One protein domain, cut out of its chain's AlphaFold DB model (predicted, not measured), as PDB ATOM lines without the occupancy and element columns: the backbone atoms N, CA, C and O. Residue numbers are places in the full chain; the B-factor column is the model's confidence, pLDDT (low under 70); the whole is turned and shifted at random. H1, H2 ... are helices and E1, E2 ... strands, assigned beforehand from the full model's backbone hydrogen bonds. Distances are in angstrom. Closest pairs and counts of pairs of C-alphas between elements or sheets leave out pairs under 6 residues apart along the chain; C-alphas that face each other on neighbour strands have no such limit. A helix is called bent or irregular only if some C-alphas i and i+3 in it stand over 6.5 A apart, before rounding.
ATOM      1  N   ASN A   4      -3.940  34.292  -7.788       88.69
ATOM      2  CA  ASN A   4      -4.258  33.698  -6.489       88.69
ATOM      3  C   ASN A   4      -5.521  32.816  -6.515       88.69
ATOM      4  O   ASN A   4      -5.586  31.853  -5.754       88.69
ATOM      5  N   GLY A   5      -6.469  33.063  -7.423       93.81
ATOM      6  CA  GLY A   5      -7.623  32.186  -7.631       93.81
ATOM      7  C   GLY A   5      -7.238  30.753  -8.024       93.81
ATOM      8  O   GLY A   5      -7.865  29.806  -7.555       93.81
ATOM      9  N   PHE A   6      -6.156  30.553  -8.788       95.94
ATOM     10  CA  PHE A   6      -5.650  29.204  -9.081       95.94
ATOM     11  C   PHE A   6      -5.075  28.520  -7.843       95.94
ATOM     12  O   PHE A   6      -5.283  27.324  -7.642       95.94
ATOM     13  N   ARG A   7      -4.402  29.281  -6.972       94.69
ATOM     14  CA  ARG A   7      -3.959  28.770  -5.671       94.69
ATOM     15  C   ARG A   7      -5.157  28.347  -4.824       94.69
ATOM     16  O   ARG A   7      -5.111  27.287  -4.212       94.69
ATOM     17  N   ASP A   8      -6.220  29.146  -4.802       95.19
ATOM     18  CA  ASP A   8      -7.445  28.814  -4.072       95.19
ATOM     19  C   ASP A   8      -8.131  27.561  -4.623       95.19
ATOM     20  O   ASP A   8      -8.526  26.700  -3.839       95.19
ATOM     21  N   LEU A   9      -8.186  27.412  -5.951       97.00
ATOM     22  CA  LEU A   9      -8.661  26.196  -6.610       97.00
ATOM     23  C   LEU A   9      -7.834  24.965  -6.215       97.00
ATOM     24  O   LEU A   9      -8.399  23.904  -5.969       97.00
ATOM     25  N   ALA A  10      -6.511  25.092  -6.114       97.56
ATOM     26  CA  ALA A  10      -5.629  23.969  -5.805       97.56
ATOM     27  C   ALA A  10      -5.714  23.493  -4.341       97.56
ATOM     28  O   ALA A  10      -5.474  22.315  -4.070       97.56
ATOM     29  N   LYS A  11      -6.059  24.374  -3.387       97.75
ATOM     30  CA  LYS A  11      -6.090  24.067  -1.941       97.75
ATOM     31  C   LYS A  11      -6.824  22.759  -1.585       97.75
ATOM     32  O   LYS A  11      -6.189  21.919  -0.943       97.75
ATOM     33  N   PRO A  12      -8.098  22.537  -1.973       98.25
ATOM     34  CA  PRO A  12      -8.816  21.319  -1.593       98.25
ATOM     35  C   PRO A  12      -8.230  20.051  -2.235       98.25
ATOM     36  O   PRO A  12      -8.188  19.009  -1.584       98.25
ATOM     37  N   PHE A  13      -7.695  20.133  -3.459       98.31
ATOM     38  CA  PHE A  13      -7.012  19.004  -4.108       98.31
ATOM     39  C   PHE A  13      -5.705  18.642  -3.402       98.31
ATOM     40  O   PHE A  13      -5.438  17.470  -3.151       98.31
ATOM     41  N   ILE A  14      -4.905  19.645  -3.029       98.38
ATOM     42  CA  ILE A  14      -3.664  19.436  -2.274       98.38
ATOM     43  C   ILE A  14      -3.974  18.802  -0.915       98.38
ATOM     44  O   ILE A  14      -3.273  17.882  -0.492       98.38
ATOM     45  N   ALA A  15      -5.018  19.272  -0.227       98.44
ATOM     46  CA  ALA A  15      -5.437  18.716   1.055       98.44
ATOM     47  C   ALA A  15      -5.920  17.261   0.925       98.44
ATOM     48  O   ALA A  15      -5.541  16.425   1.746       98.44
ATOM     49  N   ALA A  16      -6.674  16.940  -0.132       98.44
ATOM     50  CA  ALA A  16      -7.085  15.572  -0.437       98.44
ATOM     51  C   ALA A  16      -5.897  14.652  -0.698       98.44
ATOM     52  O   ALA A  16      -5.763  13.628  -0.027       98.44
ATOM     53  N   TYR A  17      -4.990  15.067  -1.582       98.31
ATOM     54  CA  TYR A  17      -3.784  14.313  -1.902       98.31
ATOM     55  C   TYR A  17      -2.943  14.017  -0.654       98.31
ATOM     56  O   TYR A  17      -2.594  12.867  -0.395       98.31
ATOM     57  N   LYS A  18      -2.682  15.036   0.180       98.50
ATOM     58  CA  LYS A  18      -1.899  14.889   1.422       98.50
ATOM     59  C   LYS A  18      -2.519  13.925   2.434       98.50
ATOM     60  O   LYS A  18      -1.810  13.406   3.286       98.50
ATOM     61  N   ALA A  19      -3.823  13.706   2.354       98.38
ATOM     62  CA  ALA A  19      -4.563  12.821   3.240       98.38
ATOM     63  C   ALA A  19      -4.928  11.478   2.582       98.38
ATOM     64  O   ALA A  19      -5.753  10.744   3.126       98.38
ATOM     65  N   GLY A  20      -4.362  11.168   1.409       98.06
ATOM     66  CA  GLY A  20      -4.636   9.929   0.675       98.06
ATOM     67  C   GLY A  20      -6.063   9.822   0.127       98.06
ATOM     68  O   GLY A  20      -6.519   8.725  -0.180       98.06
ATOM     69  N   ALA A  21      -6.792  10.936   0.026       98.00
ATOM     70  CA  ALA A  21      -8.136  10.975  -0.533       98.00
ATOM     71  C   ALA A  21      -8.098  11.275  -2.038       98.00
ATOM     72  O   ALA A  21      -7.312  12.100  -2.501       98.00
ATOM     73  N   THR A  22      -8.998  10.650  -2.795       96.19
ATOM     74  CA  THR A  22      -9.167  10.876  -4.242       96.19
ATOM     75  C   THR A  22     -10.218  11.938  -4.569       96.19
ATOM     76  O   THR A  22     -10.325  12.355  -5.719       96.19
ATOM     77  N   ASP A  23     -10.988  12.382  -3.571       96.81
ATOM     78  CA  ASP A  23     -12.066  13.361  -3.715       96.81
ATOM     79  C   ASP A  23     -11.772  14.627  -2.877       96.81
ATOM     80  O   ASP A  23     -11.608  14.529  -1.651       96.81
ATOM     81  N   PRO A  24     -11.709  15.823  -3.502       97.69
ATOM     82  CA  PRO A  24     -11.478  17.092  -2.812       97.69
ATOM     83  C   PRO A  24     -12.681  17.604  -2.009       97.69
ATOM     84  O   PRO A  24     -12.509  18.520  -1.206       97.69
ATOM     85  N   THR A  25     -13.882  17.048  -2.192       97.88
ATOM     86  CA  THR A  25     -15.149  17.619  -1.699       97.88
ATOM     87  C   THR A  25     -15.134  17.898  -0.198       97.88
ATOM     88  O   THR A  25     -15.494  18.993   0.233       97.88
ATOM     89  N   LYS A  26     -14.628  16.963   0.616       97.50
ATOM     90  CA  LYS A  26     -14.563  17.131   2.080       97.50
ATOM     91  C   LYS A  26     -13.563  18.196   2.557       97.50
ATOM     92  O   LYS A  26     -13.586  18.567   3.726       97.50
ATOM     93  N   TYR A  27     -12.687  18.677   1.674       98.25
ATOM     94  CA  TYR A  27     -11.685  19.710   1.962       98.25
ATOM     95  C   TYR A  27     -12.104  21.099   1.479       98.25
ATOM     96  O   TYR A  27     -11.357  22.063   1.644       98.25
ATOM     97  N   ILE A  28     -13.295  21.222   0.895       98.38
ATOM     98  CA  ILE A  28     -13.888  22.511   0.561       98.38
ATOM     99  C   ILE A  28     -14.499  23.089   1.839       98.38
ATOM    100  O   ILE A  28     -15.542  22.649   2.320       98.38
ATOM    101  N   THR A  29     -13.826  24.077   2.422       96.94
ATOM    102  CA  THR A  29     -14.236  24.686   3.698       96.94
ATOM    103  C   THR A  29     -15.151  25.896   3.526       96.94
ATOM    104  O   THR A  29     -15.875  26.249   4.463       96.94
ATOM    105  N   GLU A  30     -15.158  26.491   2.333       97.12
ATOM    106  CA  GLU A  30     -15.896  27.697   1.958       97.12
ATOM    107  C   GLU A  30     -16.478  27.561   0.546       97.12
ATOM    108  O   GLU A  30     -15.866  26.935  -0.319       97.12
ATOM    109  N   ASP A  31     -17.655  28.151   0.319       98.44
ATOM    110  CA  ASP A  31     -18.195  28.271  -1.033       98.44
ATOM    111  C   ASP A  31     -17.426  29.360  -1.794       98.44
ATOM    112  O   ASP A  31     -17.283  30.483  -1.305       98.44
ATOM    113  N   LYS A  32     -16.961  29.048  -3.003       98.50
ATOM    114  CA  LYS A  32     -16.192  29.973  -3.836       98.50
ATOM    115  C   LYS A  32     -16.433  29.703  -5.314       98.50
ATOM    116  O   LYS A  32     -16.549  28.557  -5.737       98.50
ATOM    117  N   ILE A  33     -16.460  30.757  -6.115       98.75
ATOM    118  CA  ILE A  33     -16.309  30.667  -7.569       98.75
ATOM    119  C   ILE A  33     -14.917  31.180  -7.911       98.75
ATOM    120  O   ILE A  33     -14.545  32.263  -7.478       98.75
ATOM    121  N   VAL A  34     -14.155  30.422  -8.687       98.50
ATOM    122  CA  VAL A  34     -12.898  30.835  -9.313       98.50
ATOM    123  C   VAL A  34     -13.174  31.014 -10.798       98.50
ATOM    124  O   VAL A  34     -13.801  30.155 -11.416       98.50
ATOM    125  N   TYR A  35     -12.726  32.116 -11.385       98.31
ATOM    126  CA  TYR A  35     -12.915  32.380 -12.806       98.31
ATOM    127  C   TYR A  35     -11.640  32.905 -13.443       98.31
ATOM    128  O   TYR A  35     -10.824  33.550 -12.784       98.31
ATOM    129  N   TRP A  36     -11.481  32.648 -14.737       97.88
ATOM    130  CA  TRP A  36     -10.405  33.243 -15.516       97.88
ATOM    131  C   TRP A  36     -10.743  33.369 -16.994       97.88
ATOM    132  O   TRP A  36     -11.608  32.672 -17.527       97.88
ATOM    133  N   TYR A  37     -10.053  34.297 -17.649       97.31
ATOM    134  CA  TYR A  37     -10.190  34.601 -19.070       97.31
ATOM    135  C   TYR A  37      -9.037  35.493 -19.530       97.31
ATOM    136  O   TYR A  37      -8.366  36.135 -18.717       97.31
ATOM    137  N   ARG A  38      -8.818  35.579 -20.843       95.31
ATOM    138  CA  ARG A  38      -7.939  36.612 -21.397       95.31
ATOM    139  C   ARG A  38      -8.624  37.980 -21.364       95.31
ATOM    140  O   ARG A  38      -9.787  38.061 -21.752       95.31
ATOM    141  N   PRO A  39      -7.919  39.063 -20.993       93.19
ATOM    142  CA  PRO A  39      -8.471  40.418 -21.010       93.19
ATOM    143  C   PRO A  39      -8.893  40.924 -22.395       93.19
ATOM    144  O   PRO A  39      -9.580  41.937 -22.475       93.19
ATOM    145  N   THR A  40      -8.453  40.258 -23.467       95.12
ATOM    146  CA  THR A  40      -8.791  40.580 -24.858       95.12
ATOM    147  C   THR A  40      -8.982  39.295 -25.681       95.12
ATOM    148  O   THR A  40      -8.381  38.272 -25.326       95.12
ATOM    149  N   PRO A  41      -9.792  39.314 -26.759       96.06
ATOM    150  CA  PRO A  41      -9.921  38.183 -27.684       96.06
ATOM    151  C   PRO A  41      -8.590  37.815 -28.349       96.06
ATOM    152  O   PRO A  41      -7.804  38.707 -28.677       96.06
ATOM    153  N   LYS A  42      -8.340  36.528 -28.640       95.06
ATOM    154  CA  LYS A  42      -7.050  36.124 -29.251       95.06
ATOM    155  C   LYS A  42      -6.753  36.782 -30.588       95.06
ATOM    156  O   LYS A  42      -5.585  36.979 -30.921       95.06
ATOM    157  N   GLY A  43      -7.809  37.053 -31.352       94.81
ATOM    158  CA  GLY A  43      -7.727  37.598 -32.702       94.81
ATOM    159  C   GLY A  43      -7.421  39.092 -32.754       94.81
ATOM    160  O   GLY A  43      -7.095  39.581 -33.834       94.81
ATOM    161  N   LEU A  44      -7.484  39.813 -31.625       95.62
ATOM    162  CA  LEU A  44      -7.129  41.231 -31.573       95.62
ATOM    163  C   LEU A  44      -5.726  41.431 -32.166       95.62
ATOM    164  O   LEU A  44      -4.843  40.611 -31.910       95.62
ATOM    165  N   ASN A  45      -5.535  42.444 -33.016       96.19
ATOM    166  CA  ASN A  45      -4.242  42.752 -33.631       96.19
ATOM    167  C   ASN A  45      -3.642  44.003 -32.984       96.19
ATOM    168  O   ASN A  45      -4.246  45.072 -33.036       96.19
ATOM    169  N   CYS A  46      -2.451  43.844 -32.411       96.38
ATOM    170  CA  CYS A  46      -1.673  44.896 -31.766       96.38
ATOM    171  C   CYS A  46      -0.294  45.102 -32.418       96.38
ATOM    172  O   CYS A  46       0.528  45.807 -31.850       96.38
ATOM    173  N   ASP A  47      -0.024  44.539 -33.604       96.56
ATOM    174  CA  ASP A  47       1.308  44.509 -34.238       96.56
ATOM    175  C   ASP A  47       1.942  45.908 -34.363       96.56
ATOM    176  O   ASP A  47       3.124  46.108 -34.086       96.56
ATOM    177  N   ALA A  48       1.146  46.918 -34.727       95.81
ATOM    178  CA  ALA A  48       1.641  48.284 -34.896       95.81
ATOM    179  C   ALA A  48       2.139  48.910 -33.577       95.81
ATOM    180  O   ALA A  48       3.107  49.681 -33.570       95.81
ATOM    181  N   THR A  49       1.493  48.577 -32.457       94.44
ATOM    182  CA  THR A  49       1.704  49.216 -31.147       94.44
ATOM    183  C   THR A  49       2.460  48.352 -30.150       94.44
ATOM    184  O   THR A  49       2.959  48.883 -29.161       94.44
ATOM    185  N   ASP A  50       2.555  47.051 -30.403       94.25
ATOM    186  CA  ASP A  50       3.253  46.110 -29.545       94.25
ATOM    187  C   ASP A  50       4.775  46.307 -29.648       94.25
ATOM    188  O   ASP A  50       5.306  46.797 -30.655       94.25
ATOM    189  N   ASN A  51       5.482  45.948 -28.578       89.94
ATOM    190  CA  ASN A  51       6.932  46.101 -28.489       89.94
ATOM    191  C   ASN A  51       7.684  45.154 -29.432       89.94
ATOM    192  O   ASN A  51       8.724  45.531 -29.966       89.94
ATOM    193  N   ILE A  52       7.170  43.937 -29.612       91.75
ATOM    194  CA  ILE A  52       7.731  42.924 -30.509       91.75
ATOM    195  C   ILE A  52       7.081  43.031 -31.891       91.75
ATOM    196  O   ILE A  52       7.734  42.793 -32.903       91.75
ATOM    197  N   GLY A  53       5.809  43.440 -31.934       94.00
ATOM    198  CA  GLY A  53       5.078  43.681 -33.179       94.00
ATOM    199  C   GLY A  53       4.572  42.409 -33.859       94.00
ATOM    200  O   GLY A  53       4.254  42.433 -35.044       94.00
ATOM    201  N   ALA A  54       4.511  41.306 -33.114       95.00
ATOM    202  CA  ALA A  54       3.946  40.040 -33.556       95.00
ATOM    203  C   ALA A  54       3.375  39.271 -32.358       95.00
ATOM    204  O   ALA A  54       3.811  39.446 -31.217       95.00
ATOM    205  N   ARG A  55       2.405  38.391 -32.620       95.00
ATOM    206  CA  ARG A  55       1.867  37.474 -31.604       95.00
ATOM    207  C   ARG A  55       2.904  36.393 -31.269       95.00
ATOM    208  O   ARG A  55       3.586  35.931 -32.181       95.00
ATOM    209  N   PRO A  56       3.009  35.956 -30.002       92.25
ATOM    210  CA  PRO A  56       3.863  34.833 -29.639       92.25
ATOM    211  C   PRO A  56       3.301  33.515 -30.187       92.25
ATOM    212  O   PRO A  56       2.086  33.369 -30.356       92.25
ATOM    213  N   ASP A  57       4.172  32.529 -30.388       94.12
ATOM    214  CA  ASP A  57       3.754  31.173 -30.745       94.12
ATOM    215  C   ASP A  57       2.788  30.595 -29.696       94.12
ATOM    216  O   ASP A  57       2.946  30.787 -28.488       94.12
ATOM    217  N   GLY A  58       1.755  29.890 -30.165       92.62
ATOM    218  CA  GLY A  58       0.739  29.274 -29.307       92.62
ATOM    219  C   GLY A  58      -0.323  30.230 -28.751       92.62
ATOM    220  O   GLY A  58      -1.136  29.804 -27.923       92.62
ATOM    221  N   TYR A  59      -0.377  31.494 -29.203       93.38
ATOM    222  CA  TYR A  59      -1.412  32.466 -28.798       93.38
ATOM    223  C   TYR A  59      -2.853  31.960 -29.013       93.38
ATOM    224  O   TYR A  59      -3.799  32.414 -28.360       93.38
ATOM    225  N   ASP A  60      -3.035  31.021 -29.935       94.19
ATOM    226  CA  ASP A  60      -4.311  30.475 -30.373       94.19
ATOM    227  C   ASP A  60      -4.774  29.231 -29.598       94.19
ATOM    228  O   ASP A  60      -5.959  28.887 -29.691       94.19
ATOM    229  N   SER A  61      -3.882  28.625 -28.802       93.19
ATOM    230  CA  SER A  61      -4.113  27.392 -28.031       93.19
ATOM    231  C   SER A  61      -5.236  27.519 -26.997       93.19
ATOM    232  O   SER A  61      -6.025  26.593 -26.801       93.19
ATOM    233  N   MET A  62      -5.356  28.685 -26.358       92.69
ATOM    234  CA  MET A  62      -6.458  28.991 -25.450       92.69
ATOM    235  C   MET A  62      -7.660  29.535 -26.234       92.69
ATOM    236  O   MET A  62      -7.534  30.434 -27.074       92.69
ATOM    237  N   GLN A  63      -8.850  29.009 -25.942       96.62
ATOM    238  CA  GLN A  63     -10.103  29.466 -26.545       96.62
ATOM    239  C   GLN A  63     -10.520  30.838 -25.994       96.62
ATOM    240  O   GLN A  63     -10.172  31.207 -24.871       96.62
ATOM    241  N   ASP A  64     -11.299  31.590 -26.775       97.31
ATOM    242  CA  ASP A  64     -11.977  32.796 -26.290       97.31
ATOM    243  C   ASP A  64     -13.204  32.392 -25.461       97.31
ATOM    244  O   ASP A  64     -14.346  32.393 -25.923       97.31
ATOM    245  N   ALA A  65     -12.942  32.020 -24.210       98.31
ATOM    246  CA  ALA A  65     -13.946  31.632 -23.230       98.31
ATOM    247  C   ALA A  65     -13.672  32.267 -21.860       98.31
ATOM    248  O   ALA A  65     -12.535  32.608 -21.517       98.31
ATOM    249  N   VAL A  66     -14.734  32.386 -21.065       98.56
ATOM    250  CA  VAL A  66     -14.656  32.595 -19.621       98.56
ATOM    251  C   VAL A  66     -14.814  31.245 -18.944       98.56
ATOM    252  O   VAL A  66     -15.850  30.589 -19.068       98.56
ATOM    253  N   TYR A  67     -13.776  30.834 -18.234       98.56
ATOM    254  CA  TYR A  67     -13.747  29.592 -17.481       98.56
ATOM    255  C   TYR A  67     -14.228  29.863 -16.063       98.56
ATOM    256  O   TYR A  67     -13.827  30.854 -15.448       98.56
ATOM    257  N   VAL A  68     -15.098  28.996 -15.556       98.69
ATOM    258  CA  VAL A  68     -15.735  29.150 -14.246       98.69
ATOM    259  C   VAL A  68     -15.649  27.827 -13.511       98.69
ATOM    260  O   VAL A  68     -16.112  26.811 -14.021       98.69
ATOM    261  N   VAL A  69     -15.081  27.844 -12.311       98.81
ATOM    262  CA  VAL A  69     -15.009  26.691 -11.418       98.81
ATOM    263  C   VAL A  69     -15.669  27.040 -10.099       98.81
ATOM    264  O   VAL A  69     -15.308  28.029  -9.469       98.81
ATOM    265  N   SER A  70     -16.623  26.234  -9.657       98.75
ATOM    266  CA  SER A  70     -17.211  26.360  -8.326       98.75
ATOM    267  C   SER A  70     -16.585  25.359  -7.366       98.75
ATOM    268  O   SER A  70     -16.452  24.186  -7.703       98.75
ATOM    269  N   LEU A  71     -16.259  25.820  -6.164       98.75
ATOM    270  CA  LEU A  71     -15.946  25.022  -4.985       98.75
ATOM    271  C   LEU A  71     -17.125  25.186  -4.030       98.75
ATOM    272  O   LEU A  71     -17.273  26.258  -3.451       98.75
ATOM    273  N   LEU A  72     -17.996  24.186  -3.903       98.75
ATOM    274  CA  LEU A  72     -19.215  24.308  -3.102       98.75
ATOM    275  C   LEU A  72     -19.273  23.274  -1.980       98.75
ATOM    276  O   LEU A  72     -19.020  22.093  -2.191       98.75
ATOM    277  N   LYS A  73     -19.699  23.700  -0.792       98.50
ATOM    278  CA  LYS A  73     -20.007  22.809   0.336       98.50
ATOM    279  C   LYS A  73     -21.347  22.107   0.166       98.50
ATOM    280  O   LYS A  73     -21.523  20.983   0.610       98.50
ATOM    281  N   ASN A  74     -22.298  22.804  -0.451       98.31
ATOM    282  CA  ASN A  74     -23.651  22.330  -0.722       98.31
ATOM    283  C   ASN A  74     -24.021  22.674  -2.161       98.31
ATOM    284  O   ASN A  74     -23.590  23.712  -2.670       98.31
ATOM    285  N   ALA A  75     -24.875  21.863  -2.782       98.56
ATOM    286  CA  ALA A  75     -25.349  22.135  -4.132       98.56
ATOM    287  C   ALA A  75     -26.005  23.526  -4.256       98.56
ATOM    288  O   ALA A  75     -26.530  24.084  -3.285       98.56
ATOM    289  N   GLY A  76     -25.960  24.101  -5.449       98.56
ATOM    290  CA  GLY A  76     -26.562  25.391  -5.766       98.56
ATOM    291  C   GLY A  76     -26.553  25.665  -7.263       98.56
ATOM    292  O   GLY A  76     -26.151  24.823  -8.057       98.56
ATOM    293  N   LYS A  77     -26.996  26.856  -7.649       98.81
ATOM    294  CA  LYS A  77     -27.027  27.305  -9.038       98.81
ATOM    295  C   LYS A  77     -25.988  28.395  -9.241       98.81
ATOM    296  O   LYS A  77     -26.073  29.459  -8.631       98.81
ATOM    297  N   VAL A  78     -25.006  28.128 -10.092       98.81
ATOM    298  CA  VAL A  78     -23.979  29.097 -10.483       98.81
ATOM    299  C   VAL A  78     -24.462  29.835 -11.721       98.81
ATOM    300  O   VAL A  78     -24.843  29.210 -12.706       98.81
ATOM    301  N   LYS A  79     -24.433  31.166 -11.704       98.69
ATOM    302  CA  LYS A  79     -24.674  31.991 -12.892       98.69
ATOM    303  C   LYS A  79     -23.396  32.724 -13.260       98.69
ATOM    304  O   LYS A  79     -22.715  33.262 -12.391       98.69
ATOM    305  N   ALA A  80     -23.096  32.753 -14.551       98.69
ATOM    306  CA  ALA A  80     -21.952  33.453 -15.104       98.69
ATOM    307  C   ALA A  80     -22.377  34.250 -16.339       98.69
ATOM    308  O   ALA A  80     -23.023  33.725 -17.249       98.69
ATOM    309  N   THR A  81     -21.996  35.520 -16.361       98.75
ATOM    310  CA  THR A  81     -22.227  36.453 -17.462       98.75
ATOM    311  C   THR A  81     -20.883  36.958 -17.968       98.75
ATOM    312  O   THR A  81     -20.017  37.279 -17.161       98.75
ATOM    313  N   SER A  82     -20.713  37.039 -19.286       98.62
ATOM    314  CA  SER A  82     -19.563  37.628 -19.974       98.62
ATOM    315  C   SER A  82     -20.059  38.498 -21.127       98.62
ATOM    316  O   SER A  82     -20.531  37.985 -22.143       98.62
ATOM    317  N   GLY A  83     -19.979  39.818 -20.966       97.94
ATOM    318  CA  GLY A  83     -20.595  40.761 -21.893       97.94
ATOM    319  C   GLY A  83     -22.096  40.493 -22.021       97.94
ATOM    320  O   GLY A  83     -22.819  40.472 -21.026       97.94
ATOM    321  N   SER A  84     -22.554  40.240 -23.247       97.06
ATOM    322  CA  SER A  84     -23.937  39.852 -23.551       97.06
ATOM    323  C   SER A  84     -24.237  38.359 -23.349       97.06
ATOM    324  O   SER A  84     -25.402  37.965 -23.380       97.06
ATOM    325  N   ASN A  85     -23.227  37.512 -23.129       98.06
ATOM    326  CA  ASN A  85     -23.421  36.080 -22.911       98.06
ATOM    327  C   ASN A  85     -23.775  35.811 -21.447       98.06
ATOM    328  O   ASN A  85     -23.069  36.268 -20.554       98.06
ATOM    329  N   SER A  86     -24.810  35.016 -21.175       97.81
ATOM    330  CA  SER A  86     -25.137  34.572 -19.815       97.81
ATOM    331  C   SER A  86     -25.542  33.104 -19.810       97.81
ATOM    332  O   SER A  86     -26.275  32.653 -20.690       97.81
ATOM    333  N   LYS A  87     -25.057  32.351 -18.821       98.31
ATOM    334  CA  LYS A  87     -25.444  30.958 -18.580       98.31
ATOM    335  C   LYS A  87     -25.613  30.698 -17.089       98.31
ATOM    336  O   LYS A  87     -24.966  31.328 -16.250       98.31
ATOM    337  N   SER A  88     -26.473  29.737 -16.775       98.38
ATOM    338  CA  SER A  88     -26.614  29.178 -15.435       98.38
ATOM    339  C   SER A  88     -26.347  27.681 -15.454       98.38
ATOM    340  O   SER A  88     -26.662  27.010 -16.434       98.38
ATOM    341  N   PHE A  89     -25.796  27.181 -14.356       98.44
ATOM    342  CA  PHE A  89     -25.369  25.804 -14.188       98.44
ATOM    343  C   PHE A  89     -25.839  25.290 -12.832       98.44
ATOM    344  O   PHE A  89     -25.662  25.974 -11.821       98.44
ATOM    345  N   ASP A  90     -26.404  24.089 -12.809       98.44
ATOM    346  CA  ASP A  90     -26.617  23.368 -11.561       98.44
ATOM    347  C   ASP A  90     -25.279  22.778 -11.110       98.44
ATOM    348  O   ASP A  90     -24.619  22.033 -11.836       98.44
ATOM    349  N   ALA A  91     -24.855  23.177  -9.917       98.31
ATOM    350  CA  ALA A  91     -23.565  22.866  -9.336       98.31
ATOM    351  C   ALA A  91     -23.775  21.959  -8.114       98.31
ATOM    352  O   ALA A  91     -24.363  22.415  -7.127       98.31
ATOM    353  N   PRO A  92     -23.336  20.688  -8.135       98.38
ATOM    354  CA  PRO A  92     -23.355  19.850  -6.942       98.38
ATOM    355  C   PRO A  92     -22.399  20.392  -5.864       98.38
ATOM    356  O   PRO A  92     -21.579  21.278  -6.113       98.38
ATOM    357  N   ALA A  93     -22.492  19.844  -4.648       98.38
ATOM    358  CA  ALA A  93     -21.402  19.987  -3.683       98.38
ATOM    359  C   ALA A  93     -20.122  19.359  -4.264       98.38
ATOM    360  O   ALA A  93     -20.196  18.349  -4.962       98.38
ATOM    361  N   GLY A  94     -18.966  19.948  -3.980       98.50
ATOM    362  CA  GLY A  94     -17.692  19.560  -4.574       98.50
ATOM    363  C   GLY A  94     -17.164  20.601  -5.556       98.50
ATOM    364  O   GLY A  94     -17.390  21.805  -5.407       98.50
ATOM    365  N   VAL A  95     -16.416  20.121  -6.548       98.44
ATOM    366  CA  VAL A  95     -15.816  20.950  -7.597       98.44
ATOM    367  C   VAL A  95     -16.570  20.739  -8.902       98.44
ATOM    368  O   VAL A  95     -16.870  19.610  -9.279       98.44
ATOM    369  N   SER A  96     -16.876  21.812  -9.620       98.62
ATOM    370  CA  SER A  96     -17.485  21.731 -10.951       98.62
ATOM    371  C   SER A  96     -16.958  22.843 -11.840       98.62
ATOM    372  O   SER A  96     -16.667  23.929 -11.348       98.62
ATOM    373  N   ALA A  97     -16.793  22.559 -13.131       98.38
ATOM    374  CA  ALA A  97     -16.138  23.449 -14.081       98.38
ATOM    375  C   ALA A  97     -16.978  23.615 -15.348       98.38
ATOM    376  O   ALA A  97     -17.479  22.638 -15.904       98.38
ATOM    377  N   TRP A  98     -17.078  24.852 -15.830       98.56
ATOM    378  CA  TRP A  98     -17.806  25.201 -17.046       98.56
ATOM    379  C   TRP A  98     -17.072  26.259 -17.858       98.56
ATOM    380  O   TRP A  98     -16.146  26.926 -17.390       98.56
ATOM    381  N   GLN A  99     -17.541  26.427 -19.091       98.06
ATOM    382  CA  GLN A  99     -17.130  27.492 -19.989       98.06
ATOM    383  C   GLN A  99     -18.350  28.314 -20.410       98.06
ATOM    384  O   GLN A  99     -19.427  27.779 -20.699       98.06
ATOM    385  N   VAL A 100     -18.163  29.628 -20.467       98.06
ATOM    386  CA  VAL A 100     -19.101  30.590 -21.048       98.06
ATOM    387  C   VAL A 100     -18.413  31.259 -22.228       98.06
ATOM    388  O   VAL A 100     -17.220  31.556 -22.164       98.06
ATOM    389  N   ASN A 101     -19.160  31.507 -23.303       98.25
ATOM    390  CA  ASN A 101     -18.642  32.237 -24.455       98.25
ATOM    391  C   ASN A 101     -18.110  33.603 -24.008       98.25
ATOM    392  O   ASN A 101     -18.779  34.318 -23.257       98.25
ATOM    393  N   MET A 102     -16.916  33.957 -24.476       98.25
ATOM    394  CA  MET A 102     -16.332  35.261 -24.202       98.25
ATOM    395  C   MET A 102     -17.166  36.366 -24.857       98.25
ATOM    396  O   MET A 102     -17.461  36.319 -26.048       98.25
ATOM    397  N   GLY A 103     -17.528  37.372 -24.068       98.12
ATOM    398  CA  GLY A 103     -18.096  38.629 -24.540       98.12
ATOM    399  C   GLY A 103     -17.299  39.814 -24.009       98.12
ATOM    400  O   GLY A 103     -16.889  39.823 -22.844       98.12
ATOM    401  N   VAL A 104     -17.102  40.817 -24.868       97.44
ATOM    402  CA  VAL A 104     -16.565  42.133 -24.493       97.44
ATOM    403  C   VAL A 104     -17.494  42.784 -23.462       97.44
ATOM    404  O   VAL A 104     -18.717  42.671 -23.555       97.44
ATOM    405  N   GLY A 105     -16.917  43.455 -22.467       97.00
ATOM    406  CA  GLY A 105     -17.631  44.067 -21.350       97.00
ATOM    407  C   GLY A 105     -17.389  43.338 -20.033       97.00
ATOM    408  O   GLY A 105     -16.290  42.845 -19.791       97.00
ATOM    409  N   GLN A 106     -18.407  43.302 -19.173       97.50
ATOM    410  CA  GLN A 106     -18.310  42.821 -17.788       97.50
ATOM    411  C   GLN A 106     -18.386  41.307 -17.643       97.50
ATOM    412  O   GLN A 106     -19.051  40.624 -18.421       97.50
ATOM    413  N   GLN A 107     -17.791  40.810 -16.561       98.06
ATOM    414  CA  GLN A 107     -17.852  39.415 -16.145       98.06
ATOM    415  C   GLN A 107     -18.473  39.371 -14.754       98.06
ATOM    416  O   GLN A 107     -17.901  39.902 -13.805       98.06
ATOM    417  N   VAL A 108     -19.658  38.780 -14.637       98.62
ATOM    418  CA  VAL A 108     -20.452  38.774 -13.400       98.62
ATOM    419  C   VAL A 108     -20.770  37.340 -13.024       98.62
ATOM    420  O   VAL A 108     -21.200  36.559 -13.872       98.62
ATOM    421  N   PHE A 109     -20.588  37.006 -11.753       98.75
ATOM    422  CA  PHE A 109     -20.780  35.657 -11.239       98.75
ATOM    423  C   PHE A 109     -21.640  35.684  -9.981       98.75
ATOM    424  O   PHE A 109     -21.491  36.568  -9.135       98.75
ATOM    425  N   SER A 110     -22.519  34.702  -9.830       98.69
ATOM    426  CA  SER A 110     -23.307  34.522  -8.612       98.69
ATOM    427  C   SER A 110     -23.529  33.055  -8.285       98.69
ATOM    428  O   SER A 110     -23.462  32.180  -9.151       98.69
ATOM    429  N   LEU A 111     -23.802  32.812  -7.007       98.81
ATOM    430  CA  LEU A 111     -24.310  31.551  -6.493       98.81
ATOM    431  C   LEU A 111     -25.690  31.797  -5.888       98.81
ATOM    432  O   LEU A 111     -25.861  32.695  -5.062       98.81
ATOM    433  N   GLU A 112     -26.656  30.971  -6.264       98.62
ATOM    434  CA  GLU A 112     -28.026  30.996  -5.760       98.62
ATOM    435  C   GLU A 112     -28.414  29.629  -5.186       98.62
ATOM    436  O   GLU A 112     -27.991  28.582  -5.679       98.62
ATOM    437  N   ARG A 113     -29.243  29.622  -4.142       98.44
ATOM    438  CA  ARG A 113     -29.857  28.421  -3.564       98.44
ATOM    439  C   ARG A 113     -31.299  28.738  -3.192       98.44
ATOM    440  O   ARG A 113     -31.557  29.760  -2.561       98.44
ATOM    441  N   ASN A 114     -32.239  27.874  -3.573       95.62
ATOM    442  CA  ASN A 114     -33.672  28.041  -3.272       95.62
ATOM    443  C   ASN A 114     -34.231  29.414  -3.704       95.62
ATOM    444  O   ASN A 114     -34.966  30.057  -2.959       95.62
ATOM    445  N   GLY A 115     -33.811  29.903  -4.877       93.75
ATOM    446  CA  GLY A 115     -34.214  31.213  -5.403       93.75
ATOM    447  C   GLY A 115     -33.635  32.420  -4.653       93.75
ATOM    448  O   GLY A 115     -34.000  33.551  -4.959       93.75
ATOM    449  N   LYS A 116     -32.740  32.207  -3.681       97.06
ATOM    450  CA  LYS A 116     -32.050  33.268  -2.946       97.06
ATOM    451  C   LYS A 116     -30.581  33.303  -3.318       97.06
ATOM    452  O   LYS A 116     -29.909  32.276  -3.405       97.06
ATOM    453  N   GLN A 117     -30.072  34.509  -3.487       97.56
ATOM    454  CA  GLN A 117     -28.670  34.731  -3.757       97.56
ATOM    455  C   GLN A 117     -27.827  34.492  -2.498       97.56
ATOM    456  O   GLN A 117     -28.087  35.081  -1.453       97.56
ATOM    457  N   VAL A 118     -26.817  33.629  -2.612       98.19
ATOM    458  CA  VAL A 118     -25.834  33.353  -1.553       98.19
ATOM    459  C   VAL A 118     -24.719  34.396  -1.607       98.19
ATOM    460  O   VAL A 118     -24.394  35.009  -0.596       98.19
ATOM    461  N   PHE A 119     -24.165  34.634  -2.799       98.31
ATOM    462  CA  PHE A 119     -23.218  35.720  -3.064       98.31
ATOM    463  C   PHE A 119     -23.209  36.108  -4.548       98.31
ATOM    464  O   PHE A 119     -23.691  35.370  -5.410       98.31
ATOM    465  N   ASN A 120     -22.643  37.276  -4.859       98.50
ATOM    466  CA  ASN A 120     -22.215  37.654  -6.209       98.50
ATOM    467  C   ASN A 120     -20.872  38.374  -6.179       98.50
ATOM    468  O   ASN A 120     -20.433  38.854  -5.137       98.50
ATOM    469  N   GLY A 121     -20.271  38.484  -7.355       97.62
ATOM    470  CA  GLY A 121     -19.161  39.376  -7.612       97.62
ATOM    471  C   GLY A 121     -19.107  39.743  -9.085       97.62
ATOM    472  O   GLY A 121     -19.475  38.956  -9.958       97.62
ATOM    473  N   THR A 122     -18.629  40.950  -9.350       96.94
ATOM    474  CA  THR A 122     -18.225  41.377 -10.690       96.94
ATOM    475  C   THR A 122     -16.709  41.349 -10.744       96.94
ATOM    476  O   THR A 122     -16.047  41.759  -9.790       96.94
ATOM    477  N   SER A 123     -16.155  40.850 -11.843       94.94
ATOM    478  CA  SER A 123     -14.723  40.922 -12.070       94.94
ATOM    479  C   SER A 123     -14.252  42.367 -12.105       94.94
ATOM    480  O   SER A 123     -14.905  43.239 -12.674       94.94
ATOM    481  N   SER A 124     -13.078  42.620 -11.535       89.69
ATOM    482  CA  SER A 124     -12.430  43.926 -11.618       89.69
ATOM    483  C   SER A 124     -11.736  44.167 -12.960       89.69
ATOM    484  O   SER A 124     -11.081  45.192 -13.116       89.69
ATOM    485  N   ARG A 125     -11.858  43.260 -13.940       90.25
ATOM    486  CA  ARG A 125     -11.283  43.438 -15.276       90.25
ATOM    487  C   ARG A 125     -12.274  43.129 -16.384       90.25
ATOM    488  O   ARG A 125     -12.424  41.976 -16.751       90.25
ATOM    489  N   ASP A 126     -12.836  44.155 -17.003       93.94
ATOM    490  CA  ASP A 126     -13.628  43.969 -18.220       93.94
ATOM    491  C   ASP A 126     -12.765  43.357 -19.350       93.94
ATOM    492  O   ASP A 126     -11.561  43.629 -19.460       93.94
ATOM    493  N   ILE A 127     -13.387  42.529 -20.190       95.94
ATOM    494  CA  ILE A 127     -12.797  42.075 -21.456       95.94
ATOM    495  C   ILE A 127     -12.982  43.196 -22.468       95.94
ATOM    496  O   ILE A 127     -14.097  43.682 -22.647       95.94
ATOM    497  N   THR A 128     -11.904  43.597 -23.133       95.12
ATOM    498  CA  THR A 128     -11.901  44.699 -24.101       95.12
ATOM    499  C   THR A 128     -11.453  44.220 -25.475       95.12
ATOM    500  O   THR A 128     -10.681  43.273 -25.591       95.12
ATOM    501  N   ASP A 129     -11.879  44.911 -26.522       95.56
ATOM    502  CA  ASP A 129     -11.437  44.733 -27.912       95.56
ATOM    503  C   ASP A 129     -10.361  45.754 -28.327       95.56
ATOM    504  O   ASP A 129     -10.060  45.925 -29.504       95.56
ATOM    505  N   THR A 130      -9.741  46.415 -27.349       93.12
ATOM    506  CA  THR A 130      -8.648  47.375 -27.538       93.12
ATOM    507  C   THR A 130      -7.344  46.849 -26.951       93.12
ATOM    508  O   THR A 130      -7.359  46.286 -25.853       93.12
ATOM    509  N   CYS A 131      -6.215  47.097 -27.621       92.06
ATOM    510  CA  CYS A 131      -4.880  46.697 -27.165       92.06
ATOM    511  C   CYS A 131      -4.513  47.398 -25.842       92.06
ATOM    512  O   CYS A 131      -4.281  48.614 -25.845       92.06
ATOM    513  N   PRO A 132      -4.440  46.690 -24.697       88.94
ATOM    514  CA  PRO A 132      -4.164  47.315 -23.410       88.94
ATOM    515  C   PRO A 132      -2.751  47.899 -23.414       88.94
ATOM    516  O   PRO A 132      -1.774  47.159 -23.495       88.94
ATOM    517  N   CYS A 133      -2.643  49.229 -23.342       89.94
ATOM    518  CA  CYS A 133      -1.370  49.940 -23.504       89.94
ATOM    519  C   CYS A 133      -0.614  49.563 -24.792       89.94
ATOM    520  O   CYS A 133       0.610  49.521 -24.799       89.94
ATOM    521  N   GLY A 134      -1.345  49.261 -25.871       92.50
ATOM    522  CA  GLY A 134      -0.762  48.895 -27.161       92.50
ATOM    523  C   GLY A 134      -0.174  47.485 -27.234       92.50
ATOM    524  O   GLY A 134       0.327  47.116 -28.288       92.50
ATOM    525  N   LEU A 135      -0.251  46.692 -26.164       91.75
ATOM    526  CA  LEU A 135       0.395  45.384 -26.088       91.75
ATOM    527  C   LEU A 135      -0.551  44.230 -26.406       91.75
ATOM    528  O   LEU A 135      -1.740  44.257 -26.071       91.75
ATOM    529  N   TYR A 136       0.035  43.147 -26.908       92.94
ATOM    530  CA  TYR A 136      -0.540  41.822 -26.747       92.94
ATOM    531  C   TYR A 136      -0.521  41.416 -25.266       92.94
ATOM    532  O   TYR A 136       0.538  41.258 -24.663       92.94
ATOM    533  N   ASN A 137      -1.697  41.203 -24.664       88.88
ATOM    534  CA  ASN A 137      -1.804  40.644 -23.315       88.88
ATOM    535  C   ASN A 137      -2.564  39.314 -23.327       88.88
ATOM    536  O   ASN A 137      -3.786  39.267 -23.173       88.88
ATOM    537  N   TYR A 138      -1.798  38.236 -23.482       90.00
ATOM    538  CA  TYR A 138      -2.290  36.860 -23.426       90.00
ATOM    539  C   TYR A 138      -2.269  36.257 -22.018       90.00
ATOM    540  O   TYR A 138      -2.690  35.114 -21.842       90.00
ATOM    541  N   ASN A 139      -1.818  37.006 -21.006       89.31
ATOM    542  CA  ASN A 139      -1.911  36.555 -19.627       89.31
ATOM    543  C   ASN A 139      -3.389  36.542 -19.208       89.31
ATOM    544  O   ASN A 139      -4.150  37.452 -19.540       89.31
ATOM    545  N   VAL A 140      -3.816  35.504 -18.497       92.62
ATOM    546  CA  VAL A 140      -5.197  35.410 -18.024       92.62
ATOM    547  C   VAL A 140      -5.393  36.276 -16.792       92.62
ATOM    548  O   VAL A 140      -4.563  36.302 -15.885       92.62
ATOM    549  N   PHE A 141      -6.516  36.979 -16.745       93.44
ATOM    550  CA  PHE A 141      -7.009  37.536 -15.499       93.44
ATOM    551  C   PHE A 141      -7.690  36.415 -14.718       93.44
ATOM    552  O   PHE A 141      -8.566  35.752 -15.271       93.44
ATOM    553  N   VAL A 142      -7.301  36.206 -13.460       95.44
ATOM    554  CA  VAL A 142      -7.924  35.220 -12.570       95.44
ATOM    555  C   VAL A 142      -8.534  35.954 -11.393       95.44
ATOM    556  O   VAL A 142      -7.888  36.790 -10.772       95.44
ATOM    557  N   GLY A 143      -9.769  35.624 -11.050       94.88
ATOM    558  CA  GLY A 143     -10.422  36.177  -9.877       94.88
ATOM    559  C   GLY A 143     -11.259  35.141  -9.152       94.88
ATOM    560  O   GLY A 143     -11.398  33.993  -9.582       94.88
ATOM    561  N   THR A 144     -11.810  35.566  -8.021       97.06
ATOM    562  CA  THR A 144     -12.701  34.745  -7.206       97.06
ATOM    563  C   THR A 144     -13.959  35.513  -6.820       97.06
ATOM    564  O   THR A 144     -13.989  36.745  -6.859       97.06
ATOM    565  N   VAL A 145     -15.003  34.783  -6.441       97.44
ATOM    566  CA  VAL A 145     -16.175  35.297  -5.731       97.44
ATOM    567  C   VAL A 145     -16.405  34.418  -4.496       97.44
ATOM    568  O   VAL A 145     -16.629  33.220  -4.673       97.44
ATOM    569  N   PRO A 146     -16.360  34.970  -3.269       95.88
ATOM    570  CA  PRO A 146     -15.992  36.351  -2.927       95.88
ATOM    571  C   PRO A 146     -14.600  36.763  -3.439       95.88
ATOM    572  O   PRO A 146     -13.742  35.906  -3.667       95.88
ATOM    573  N   ALA A 147     -14.400  38.062  -3.671       93.00
ATOM    574  CA  ALA A 147     -13.149  38.587  -4.218       93.00
ATOM    575  C   ALA A 147     -11.981  38.339  -3.254       93.00
ATOM    576  O   ALA A 147     -12.064  38.687  -2.077       93.00
ATOM    577  N   GLY A 148     -10.918  37.715  -3.758       86.62
ATOM    578  CA  GLY A 148      -9.662  37.547  -3.037       86.62
ATOM    579  C   GLY A 148      -8.820  38.820  -3.038       86.62
ATOM    580  O   GLY A 148      -9.193  39.835  -3.633       86.62
ATOM    581  N   ASP A 149      -7.657  38.741  -2.396       82.81
ATOM    582  CA  ASP A 149      -6.753  39.883  -2.270       82.81
ATOM    583  C   ASP A 149      -6.311  40.422  -3.642       82.81
ATOM    584  O   ASP A 149      -6.050  39.635  -4.566       82.81
ATOM    585  N   PRO A 150      -6.197  41.753  -3.790       76.31
ATOM    586  CA  PRO A 150      -5.685  42.353  -5.009       76.31
ATOM    587  C   PRO A 150      -4.201  42.021  -5.201       76.31
ATOM    588  O   PRO A 150      -3.411  42.045  -4.261       76.31
ATOM    589  N   ASP A 151      -3.817  41.776  -6.453       75.62
ATOM    590  CA  ASP A 151      -2.433  41.517  -6.860       75.62
ATOM    591  C   ASP A 151      -2.028  42.502  -7.967       75.62
ATOM    592  O   ASP A 151      -2.456  42.408  -9.134       75.62
ATOM    593  N   ALA A 152      -1.242  43.491  -7.547       77.75
ATOM    594  CA  ALA A 152      -0.834  44.645  -8.325       77.75
ATOM    595  C   ALA A 152       0.680  44.654  -8.526       77.75
ATOM    596  O   ALA A 152       1.435  44.411  -7.585       77.75
ATOM    597  N   LEU A 153       1.128  45.048  -9.722       78.25
ATOM    598  CA  LEU A 153       2.531  45.433  -9.890       78.25
ATOM    599  C   LEU A 153       2.830  46.626  -8.972       78.25
ATOM    600  O   LEU A 153       2.020  47.539  -8.854       78.25
ATOM    601  N   SER A 154       3.986  46.655  -8.327       81.62
ATOM    602  CA  SER A 154       4.350  47.759  -7.435       81.62
ATOM    603  C   SER A 154       5.812  48.156  -7.614       81.62
ATOM    604  O   SER A 154       6.593  47.428  -8.236       81.62
ATOM    605  N   GLY A 155       6.148  49.354  -7.125       86.69
ATOM    606  CA  GLY A 155       7.507  49.898  -7.126       86.69
ATOM    607  C   GLY A 155       8.206  49.764  -8.479       86.69
ATOM    608  O   GLY A 155       7.680  50.171  -9.520       86.69
ATOM    609  N   ASP A 156       9.375  49.131  -8.455       88.50
ATOM    610  CA  ASP A 156      10.248  48.974  -9.618       88.50
ATOM    611  C   ASP A 156       9.621  48.159 -10.748       88.50
ATOM    612  O   ASP A 156       9.869  48.449 -11.919       88.50
ATOM    613  N   SER A 157       8.763  47.185 -10.429       84.50
ATOM    614  CA  SER A 157       8.108  46.352 -11.446       84.50
ATOM    615  C   SER A 157       7.138  47.174 -12.288       84.50
ATOM    616  O   SER A 157       7.114  47.067 -13.515       84.50
ATOM    617  N   PHE A 158       6.357  48.043 -11.639       86.12
ATOM    618  CA  PHE A 158       5.452  48.945 -12.344       86.12
ATOM    619  C   PHE A 158       6.223  50.005 -13.144       86.12
ATOM    620  O   PHE A 158       5.885  50.274 -14.296       86.12
ATOM    621  N   ALA A 159       7.296  50.559 -12.572       86.88
ATOM    622  CA  ALA A 159       8.138  51.527 -13.269       86.88
ATOM    623  C   ALA A 159       8.834  50.913 -14.499       86.88
ATOM    624  O   ALA A 159       8.905  51.547 -15.552       86.88
ATOM    625  N   GLY A 160       9.312  49.671 -14.389       87.69
ATOM    626  CA  GLY A 160       9.886  48.908 -15.497       87.69
ATOM    627  C   GLY A 160       8.869  48.636 -16.602       87.69
ATOM    628  O   GLY A 160       9.164  48.901 -17.766       87.69
ATOM    629  N   PHE A 161       7.656  48.202 -16.234       86.12
ATOM    630  CA  PHE A 161       6.553  48.038 -17.181       86.12
ATOM    631  C   PHE A 161       6.275  49.336 -17.942       86.12
ATOM    632  O   PHE A 161       6.277  49.326 -19.166       86.12
ATOM    633  N   ALA A 162       6.109  50.457 -17.233       86.00
ATOM    634  CA  ALA A 162       5.794  51.744 -17.847       86.00
ATOM    635  C   ALA A 162       6.890  52.237 -18.810       86.00
ATOM    636  O   ALA A 162       6.568  52.745 -19.880       86.00
ATOM    637  N   ARG A 163       8.175  52.059 -18.466       88.19
ATOM    638  CA  ARG A 163       9.302  52.415 -19.352       88.19
ATOM    639  C   ARG A 163       9.384  51.545 -20.604       88.19
ATOM    640  O   ARG A 163       9.884  52.006 -21.620       88.19
ATOM    641  N   GLY A 164       8.946  50.292 -20.512       86.19
ATOM    642  CA  GLY A 164       9.016  49.339 -21.613       86.19
ATOM    643  C   GLY A 164       7.943  49.532 -22.681       86.19
ATOM    644  O   GLY A 164       7.961  48.794 -23.654       86.19
ATOM    645  N   LEU A 165       6.991  50.453 -22.518       89.12
ATOM    646  CA  LEU A 165       5.887  50.629 -23.463       89.12
ATOM    647  C   LEU A 165       6.302  51.437 -24.694       89.12
ATOM    648  O   LEU A 165       6.813  52.548 -24.577       89.12
TER     649      LEU A 165
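This is residues 4 to 165 of the 187 residues of the protein "Glycoside hydrolase family 71 protein" of Lophiostoma macrostomum CBS 122681 (UniProt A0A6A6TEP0). Picture a sandwich of two four-stranded sheets, E5 - E2 - E1 - E8 and E4 - E3 - E6 - E7, nearly flat on to each other with their strands at 23 degrees, and helix H1 packed by residues 4 to 13 on the bare side of the first sheet. The long loops 38 to 64 and 123 to 140 reach out beyond one end of this sandwich, and residues 154 to 160, of which 155 to 160 belong to H2, stick out free. You read 162 printed residues, with two named helices and eight named strands in the order H1 E1 E2 E3 E4 E5 E6 E7 E8 H2; both sheets are antiparallel throughout. The class is mixed, helices and strands, though under half of the residues are in named elements. The whole is compact, with a radius of gyration of the C-alphas of 17.7 A and spans of 50 by 37 by 29 A.

Begin with the sheet of E5, residues 94 to 101, E2, residues 65 to 72, E1, residues 32 to 37, and E8, residues 141 to 145; it is twisted, and E5 and E8 are its edge strands. Look between E5 and E2 for N 68 and O 98, 3.0 A apart and within hydrogen-bond range. E1 and E2 form a hairpin, with N 34 and O 69 at 2.8 A, and between E1 and E8 you find N 35 and O 143 at 2.9 A. H1, residues 4 to 18, is on this sheet at a height of 10.8 A, over E5, E2 and E1 and slantwise to the strands, at 37 degrees to E5 on the local plane; the two make two layers, a helix on one face of a sheet. Its closest approach to E8 is between the C-alphas of Gly 5 and Gly 143, 5.4 A. The second sheet, also twisted, runs E4, residues 85 to 91, E3, residues 76 to 82, E6, residues 107 to 113, and E7, residues 116 to 122. E3 and E4 form a hairpin, with N 80 and O 87 at 2.9 A; E6 and E7 form another, with N 109 and O 121 at 2.9 A; E3 and E6 have N 79 and O 110 at 2.9 A. The sheets make a sandwich, two sheets face to face, 9.5 A centre to centre where they face each other. Across it, the closest C-alphas of E7 and E8 are those of Gly 121 and Val 145, 5.4 A. H2, residues 155 to 163, is not on either sheet and is apart from H1. Every O i to N i+4 pair of H2 is within hydrogen-bond range, and 9 of 11 in H1.

Find C-alpha 4 at (-4.258, 33.698, -6.489); from there H1 runs 20.5 A to C-alpha 18, and it is only just irregular, with C-alphas 9 and 12 at 7.0 A. E1 begins at C-alpha 32, (-16.192, 29.973, -3.836), and is 17.0 A long. E2 is 22.1 A, E3 20.0 A, E4 18.9 A, E5 23.6 A, E6 20.6 A, E7 17.8 A and E8 13.6 A. H2 is 12.6 A long and ends at C-alpha 163, (9.302, 52.415, -19.352).

The farthest C-alphas are those of Gly 20 and Ala 48, 52.7 A apart. The printed part has no cut. The links H1 to E1, E1 to E2 and E7 to E8 are long, with 13, 27 and 18 residues. The mean pLDDT of the printed part is 95.0, that of H2 is 87, and no printed residue is under 70.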